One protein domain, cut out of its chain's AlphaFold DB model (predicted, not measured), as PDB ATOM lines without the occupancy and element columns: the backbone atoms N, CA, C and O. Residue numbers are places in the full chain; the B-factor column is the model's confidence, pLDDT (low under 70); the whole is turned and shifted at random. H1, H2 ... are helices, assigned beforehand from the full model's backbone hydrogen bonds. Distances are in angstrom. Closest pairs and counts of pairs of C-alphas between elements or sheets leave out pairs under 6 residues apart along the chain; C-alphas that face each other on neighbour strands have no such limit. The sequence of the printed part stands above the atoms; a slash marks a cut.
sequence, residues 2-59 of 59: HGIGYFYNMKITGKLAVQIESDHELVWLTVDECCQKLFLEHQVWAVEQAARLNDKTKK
ATOM      1  N   HIS A   2     165.974 205.554 261.581       68.31
ATOM      2  CA  HIS A   2     166.583 205.660 260.249       68.31
ATOM      3  C   HIS A   2     168.071 205.333 260.380       68.31
ATOM      4  O   HIS A   2     168.825 206.119 260.948       68.31
ATOM      5  N   GLY A   3     168.469 204.136 259.947       79.25
ATOM      6  CA  GLY A   3     169.877 203.747 259.895       79.25
ATOM      7  C   GLY A   3     170.604 204.499 258.780       79.25
ATOM      8  O   GLY A   3     170.036 204.719 257.711       79.25
ATOM      9  N   ILE A   4     171.850 204.894 259.029       86.56
ATOM     10  CA  ILE A   4     172.736 205.426 257.988       86.56
ATOM     11  C   ILE A   4     173.339 204.232 257.241       86.56
ATOM     12  O   ILE A   4     173.953 203.366 257.862       86.56
ATOM     13  N   GLY A   5     173.152 204.183 255.922       88.94
ATOM     14  CA  GLY A   5     173.733 203.162 255.050       88.94
ATOM     15  C   GLY A   5     174.996 203.663 254.348       88.94
ATOM     16  O   GLY A   5     175.006 204.772 253.816       88.94
ATOM     17  N   TYR A   6     176.039 202.832 254.312       94.69
ATOM     18  CA  TYR A   6     177.263 203.068 253.540       94.69
ATOM     19  C   TYR A   6     177.390 201.994 252.455       94.69
ATOM     20  O   TYR A   6     177.257 200.806 252.747       94.69
ATOM     21  N   PHE A   7     177.649 202.407 251.213       95.44
ATOM     22  CA  PHE A   7     177.689 201.529 250.042       95.44
ATOM     23  C   PHE A   7     179.035 201.623 249.323       95.44
ATOM     24  O   PHE A   7     179.607 202.706 249.210       95.44
ATOM     25  N   TYR A   8     179.518 200.491 248.807       94.56
ATOM     26  CA  TYR A   8     180.831 200.366 248.174       94.56
ATOM     27  C   TYR A   8     180.703 199.682 246.810       94.56
ATOM     28  O   TYR A   8     179.944 198.728 246.662       94.56
ATOM     29  N   ASN A   9     181.462 200.158 245.820       92.81
ATOM     30  CA  ASN A   9     181.565 199.531 244.500       92.81
ATOM     31  C   ASN A   9     182.862 198.713 244.426       92.81
ATOM     32  O   ASN A   9     183.926 199.215 244.789       92.81
ATOM     33  N   MET A  10     182.785 197.470 243.953       91.31
ATOM     34  CA  MET A  10     183.932 196.567 243.883       91.31
ATOM     35  C   MET A  10     183.865 195.643 242.669       91.31
ATOM     36  O   MET A  10     182.791 195.321 242.162       91.31
ATOM     37  N   LYS A  11     185.033 195.160 242.239       89.62
ATOM     38  CA  LYS A  11     185.148 194.105 241.231       89.62
ATOM     39  C   LYS A  11     185.270 192.749 241.920       89.62
ATOM     40  O   LYS A  11     186.139 192.563 242.767       89.62
ATOM     41  N   ILE A  12     184.440 191.794 241.514       89.38
ATOM     42  CA  ILE A  12     184.525 190.412 241.991       89.38
ATOM     43  C   ILE A  12     185.720 189.724 241.318       89.38
ATOM     44  O   ILE A  12     185.860 189.762 240.096       89.38
ATOM     45  N   THR A  13     186.606 189.133 242.122       91.12
ATOM     46  CA  THR A  13     187.881 188.543 241.668       91.12
ATOM     47  C   THR A  13     187.877 187.015 241.623       91.12
ATOM     48  O   THR A  13     188.740 186.431 240.974       91.12
ATOM     49  N   GLY A  14     186.915 186.353 242.270       87.75
ATOM     50  CA  GLY A  14     186.791 184.895 242.284       87.75
ATOM     51  C   GLY A  14     185.865 184.393 243.392       87.75
ATOM     52  O   GLY A  14     185.330 185.182 244.170       87.75
ATOM     53  N   LYS A  15     185.679 183.069 243.464       86.12
ATOM     54  CA  LYS A  15     184.908 182.394 244.521       86.12
ATOM     55  C   LYS A  15     185.862 181.833 245.573       86.12
ATOM     56  O   LYS A  15     186.696 180.997 245.244       86.12
ATOM     57  N   LEU A  16     185.715 182.272 246.823       86.56
ATOM     58  CA  LEU A  16     186.544 181.800 247.939       86.56
ATOM     59  C   LEU A  16     185.914 180.622 248.696       86.56
ATOM     60  O   LEU A  16     186.627 179.744 249.165       86.56
ATOM     61  N   ALA A  17     184.584 180.600 248.815       83.88
ATOM     62  CA  ALA A  17     183.859 179.623 249.623       83.88
ATOM     63  C   ALA A  17     182.486 179.279 249.026       83.88
ATOM     64  O   ALA A  17     181.984 179.953 248.120       83.88
ATOM     65  N   VAL A  18     181.890 178.198 249.532       81.81
ATOM     66  CA  VAL A  18     180.467 177.891 249.337       81.81
ATOM     67  C   VAL A  18     179.606 178.748 250.268       81.81
ATOM     68  O   VAL A  18     180.101 179.289 251.255       81.81
ATOM     69  N   GLN A  19     178.330 178.896 249.921       81.38
ATOM     70  CA  GLN A  19     177.361 179.656 250.704       81.38
ATOM     71  C   GLN A  19     177.183 179.033 252.096       81.38
ATOM     72  O   GLN A  19     177.152 177.809 252.219       81.38
ATOM     73  N   ILE A  20     177.103 179.874 253.130       85.25
ATOM     74  CA  ILE A  20     177.026 179.438 254.535       85.25
ATOM     75  C   ILE A  20     175.579 179.502 255.052       85.25
ATOM     76  O   ILE A  20     175.181 178.684 255.875       85.25
ATOM     77  N   GLU A  21     174.782 180.442 254.543       87.25
ATOM     78  CA  GLU A  21     173.360 180.601 254.871       87.25
ATOM     79  C   GLU A  21     172.514 179.715 253.949       87.25
ATOM     80  O   GLU A  21     172.717 179.724 252.738       87.25
ATOM     81  N   SER A  22     171.593 178.919 254.493       86.06
ATOM     82  CA  SER A  22     170.795 177.954 253.714       86.06
ATOM     83  C   SER A  22     169.479 178.518 253.170       86.06
ATOM     84  O   SER A  22     168.837 177.878 252.345       86.06
ATOM     85  N   ASP A  23     169.051 179.669 253.677       92.19
ATOM     86  CA  ASP A  23     167.769 180.331 253.408       92.19
ATOM     87  C   ASP A  23     167.900 181.572 252.510       92.19
ATOM     88  O   ASP A  23     166.895 182.165 252.120       92.19
ATOM     89  N   HIS A  24     169.128 181.944 252.153       87.88
ATOM     90  CA  HIS A  24     169.438 183.054 251.257       87.88
ATOM     91  C   HIS A  24     170.071 182.519 249.976       87.88
ATOM     92  O   HIS A  24     170.708 181.478 249.998       87.88
ATOM     93  N   GLU A  25     169.936 183.217 248.854       88.88
ATOM     94  CA  GLU A  25     170.602 182.845 247.603       88.88
ATOM     95  C   GLU A  25     171.277 184.072 246.993       88.88
ATOM     96  O   GLU A  25     170.704 185.163 246.952       88.88
ATOM     97  N   LEU A  26     172.500 183.891 246.492       89.12
ATOM     98  CA  LEU A  26     173.177 184.910 245.693       89.12
ATOM     99  C   LEU A  26     172.845 184.709 244.216       89.12
ATOM    100  O   LEU A  26     173.282 183.741 243.591       89.12
ATOM    101  N   VAL A  27     172.109 185.663 243.653       90.56
ATOM    102  CA  VAL A  27     171.712 185.668 242.243       90.56
ATOM    103  C   VAL A  27     172.393 186.804 241.491       90.56
ATOM    104  O   VAL A  27     172.512 187.926 241.985       90.56
ATOM    105  N   TRP A  28     172.837 186.513 240.272       93.19
ATOM    106  CA  TRP A  28     173.326 187.531 239.351       93.19
ATOM    107  C   TRP A  28     172.150 188.140 238.602       93.19
ATOM    108  O   TRP A  28     171.336 187.413 238.039       93.19
ATOM    109  N   LEU A  29     172.082 189.465 238.593       95.75
ATOM    110  CA  LEU A  29     171.005 190.232 237.979       95.75
ATOM    111  C   LEU A  29     171.594 191.342 237.116       95.75
ATOM    112  O   LEU A  29     172.697 191.836 237.369       95.75
ATOM    113  N   THR A  30     170.833 191.769 236.118       96.44
ATOM    114  CA  THR A  30     171.067 193.052 235.455       96.44
ATOM    115  C   THR A  30     170.788 194.210 236.419       96.44
ATOM    116  O   THR A  30     170.148 194.043 237.460       96.44
ATOM    117  N   VAL A  31     171.268 195.410 236.074       95.94
ATOM    118  CA  VAL A  31     171.013 196.627 236.865       95.94
ATOM    119  C   VAL A  31     169.507 196.858 237.025       95.94
ATOM    120  O   VAL A  31     169.042 197.055 238.145       95.94
ATOM    121  N   ASP A  32     168.745 196.745 235.935       97.38
ATOM    122  CA  ASP A  32     167.297 196.972 235.937       97.38
ATOM    123  C   ASP A  32     166.555 195.947 236.809       97.38
ATOM    124  O   ASP A  32     165.721 196.321 237.635       97.38
ATOM    125  N   GLU A  33     166.895 194.658 236.694       98.06
ATOM    126  CA  GLU A  33     166.310 193.606 237.538       98.06
ATOM    127  C   GLU A  33     166.639 193.811 239.021       98.06
ATOM    128  O   GLU A  33     165.794 193.562 239.882       98.06
ATOM    129  N   CYS A  34     167.855 194.268 239.332       97.12
ATOM    130  CA  CYS A  34     168.266 194.559 240.700       97.12
ATOM    131  C   CYS A  34     167.432 195.709 241.286       97.12
ATOM    132  O   CYS A  34     166.853 195.558 242.362       97.12
ATOM    133  N   CYS A  35     167.277 196.808 240.543       97.12
ATOM    134  CA  CYS A  35     166.458 197.947 240.952       97.12
ATOM    135  C   CYS A  35     164.978 197.579 241.161       97.12
ATOM    136  O   CYS A  35     164.347 198.110 242.068       97.12
ATOM    137  N   GLN A  36     164.425 196.654 240.369       97.69
ATOM    138  CA  GLN A  36     163.039 196.187 240.522       97.69
ATOM    139  C   GLN A  36     162.820 195.264 241.729       97.69
ATOM    140  O   GLN A  36     161.698 195.162 242.224       97.69
ATOM    141  N   LYS A  37     163.858 194.545 242.169       96.75
ATOM    142  CA  LYS A  37     163.759 193.525 243.228       96.75
ATOM    143  C   LYS A  37     164.183 194.027 244.608       96.75
ATOM    144  O   LYS A  37     163.803 193.419 245.607       96.75
ATOM    145  N   LEU A  38     164.972 195.097 244.682       95.94
ATOM    146  CA  LEU A  38     165.381 195.694 245.952       95.94
ATOM    147  C   LEU A  38     164.198 196.384 246.633       95.94
ATOM    148  O   LEU A  38     163.482 197.175 246.030       95.94
ATOM    149  N   PHE A  39     164.016 196.094 247.919       94.69
ATOM    150  CA  PHE A  39     162.887 196.612 248.690       94.69
ATOM    151  C   PHE A  39     163.095 198.060 249.154       94.69
ATOM    152  O   PHE A  39     162.138 198.819 249.283       94.69
ATOM    153  N   LEU A  40     164.342 198.450 249.438       94.06
ATOM    154  CA  LEU A  40     164.653 199.749 250.027       94.06
ATOM    155  C   LEU A  40     165.183 200.721 248.969       94.06
ATOM    156  O   LEU A  40     166.169 200.440 248.288       94.06
ATOM    157  N   GLU A  41     164.603 201.919 248.913       94.25
ATOM    158  CA  GLU A  41     164.954 202.953 247.926       94.25
ATOM    159  C   GLU A  41     166.444 203.327 247.934       94.25
ATOM    160  O   GLU A  41     167.052 203.537 246.888       94.25
ATOM    161  N   HIS A  42     167.076 203.370 249.110       94.12
ATOM    162  CA  HIS A  42     168.495 203.714 249.222       94.12
ATOM    163  C   HIS A  42     169.422 202.608 248.683       94.12
ATOM    164  O   HIS A  42     170.539 202.908 248.265       94.12
ATOM    165  N   GLN A  43     168.964 201.350 248.641       95.06
ATOM    166  CA  GLN A  43     169.690 200.269 247.968       95.06
ATOM    167  C   GLN A  43     169.598 200.433 246.447       95.06
ATOM    168  O   GLN A  43     170.618 200.340 245.766       95.06
ATOM    169  N   VAL A  44     168.404 200.750 245.928       97.00
ATOM    170  CA  VAL A  44     168.191 201.062 244.502       97.00
ATOM    171  C   VAL A  44     169.087 202.226 244.077       97.00
ATOM    172  O   VAL A  44     169.856 202.106 243.124       97.00
ATOM    173  N   TRP A  45     169.083 203.317 244.849       96.19
ATOM    174  CA  TRP A  45     169.944 204.476 244.611       96.19
ATOM    175  C   TRP A  45     171.429 204.096 244.517       96.19
ATOM    176  O   TRP A  45     172.134 204.583 243.630       96.19
ATOM    177  N   ALA A  46     171.914 203.211 245.395       96.75
ATOM    178  CA  ALA A  46     173.311 202.783 245.392       96.75
ATOM    179  C   ALA A  46     173.684 202.006 244.118       96.75
ATOM    180  O   ALA A  46     174.753 202.241 243.545       96.75
ATOM    181  N   VAL A  47     172.794 201.128 243.641       96.94
ATOM    182  CA  VAL A  47     172.977 200.379 242.387       96.94
ATOM    183  C   VAL A  47     173.037 201.328 241.188       96.94
ATOM    184  O   VAL A  47     173.946 201.222 240.363       96.94
ATOM    185  N   GLU A  48     172.140 202.314 241.124       96.56
ATOM    186  CA  GLU A  48     172.158 203.331 240.068       96.56
ATOM    187  C   GLU A  48     173.454 204.154 240.067       96.56
ATOM    188  O   GLU A  48     174.010 204.441 239.002       96.56
ATOM    189  N   GLN A  49     173.970 204.530 241.246       96.00
ATOM    190  CA  GLN A  49     175.253 205.237 241.333       96.00
ATOM    191  C   GLN A  49     176.404 204.373 240.808       96.00
ATOM    192  O   GLN A  49     177.233 204.862 240.035       96.00
ATOM    193  N   ALA A  50     176.449 203.091 241.181       95.25
ATOM    194  CA  ALA A  50     177.476 202.167 240.709       95.25
ATOM    195  C   ALA A  50     177.428 201.984 239.181       95.25
ATOM    196  O   ALA A  50     178.471 202.043 238.525       95.25
ATOM    197  N   ALA A  51     176.232 201.853 238.596       94.62
ATOM    198  CA  ALA A  51     176.052 201.752 237.148       94.62
ATOM    199  C   ALA A  51     176.606 202.988 236.412       94.62
ATOM    200  O   ALA A  51     177.416 202.856 235.491       94.62
ATOM    201  N   ARG A  52     176.276 204.198 236.888       94.25
ATOM    202  CA  ARG A  52     176.783 205.460 236.315       94.25
ATOM    203  C   ARG A  52     178.302 205.593 236.416       94.25
ATOM    204  O   ARG A  52     178.926 206.144 235.510       94.25
ATOM    205  N   LEU A  53     178.905 205.146 237.519       91.06
ATOM    206  CA  LEU A  53     180.363 205.154 237.682       91.06
ATOM    207  C   LEU A  53     181.033 204.214 236.677       91.06
ATOM    208  O   LEU A  53     181.999 204.610 236.027       91.06
ATOM    209  N   ASN A  54     180.482 203.013 236.495       83.25
ATOM    210  CA  ASN A  54     181.021 202.027 235.562       83.25
ATOM    211  C   ASN A  54     180.929 202.499 234.101       83.25
ATOM    212  O   ASN A  54     181.844 202.245 233.319       83.25
ATOM    213  N   ASP A  55     179.889 203.246 233.729       81.88
ATOM    214  CA  ASP A  55     179.789 203.831 232.385       81.88
ATOM    215  C   ASP A  55     180.804 204.954 232.143       81.88
ATOM    216  O   ASP A  55     181.314 205.099 231.033       81.88
ATOM    217  N   LYS A  56     181.177 205.709 233.183       69.19
ATOM    218  CA  LYS A  56     182.240 206.726 233.089       69.19
ATOM    219  C   LYS A  56     183.630 206.116 232.915       69.19
ATOM    220  O   LYS A  56     184.478 206.751 232.303       69.19
ATOM    221  N   THR A  57     183.856 204.904 233.421       63.00
ATOM    222  CA  THR A  57     185.135 204.180 233.278       63.00
ATOM    223  C   THR A  57     185.294 203.437 231.947       63.00
ATOM    224  O   THR A  57     186.351 202.870 231.697       63.00
ATOM    225  N   LYS A  58     184.258 203.416 231.095       57.94
ATOM    226  CA  LYS A  58     184.303 202.824 229.743       57.94
ATOM    227  C   LYS A  58     184.781 203.806 228.653       57.94
ATOM    228  O   LYS A  58     184.761 203.438 227.481       57.94
ATOM    229  N   LYS A  59     185.163 205.036 229.015       43.44
ATOM    230  CA  LYS A  59     185.835 206.012 228.138       43.44
ATOM    231  C   LYS A  59     187.337 205.976 228.366       43.44
ATOM    232  O   LYS A  59     188.057 206.138 227.361       43.44
TER     233      LYS A  59
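Overview. This is residues 2 to 59 of the 59 residues of an uncharacterized protein of bioreactor metagenome (UniProt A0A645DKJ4). Little regular structure is here: a long unnamed stretch, residues 2 to 30, passes H2 and swings out as a wide loop, whose residues 11 to 28 stick out, before a helical hairpin of short H1 and longer H2. The 58 printed residues hold two named helices, H1 then H2, and no named strand; the class is all helix, with under half of the residues in named elements. The whole is loose, radius of gyration of the C-alphas 13.6 A, spanning 38 by 32 by 22 A.

Arrangement. Past the loop, look at H1, residues 31 to 37, and H2, residues 41 to 56, a hairpin joined by a tight link. They touch, H2 with residues 44 to 51 alone; the closest C-alphas, of Cys 35 and Val 44, are 5.0 A apart. They run opposite ways at a shallow tilt of 6 degrees. In H1 and H2 every O i to N i+4 pair is within hydrogen-bond range.

Along the chain. Start at C-alpha 2, (166.583, 205.660, 260.249). Find H1 beginning at C-alpha 31, (171.013, 196.627, 236.865); it is 10.1 A long. H2 runs 23.1 A to C-alpha 56, (182.240, 206.726, 233.089).

Size, cuts and confidence. The farthest C-alphas, of Ser 22 and Lys 59, are 40.8 A apart. The printed part has no cut. Residue 2 and residues 56 to 59 have pLDDT under 70.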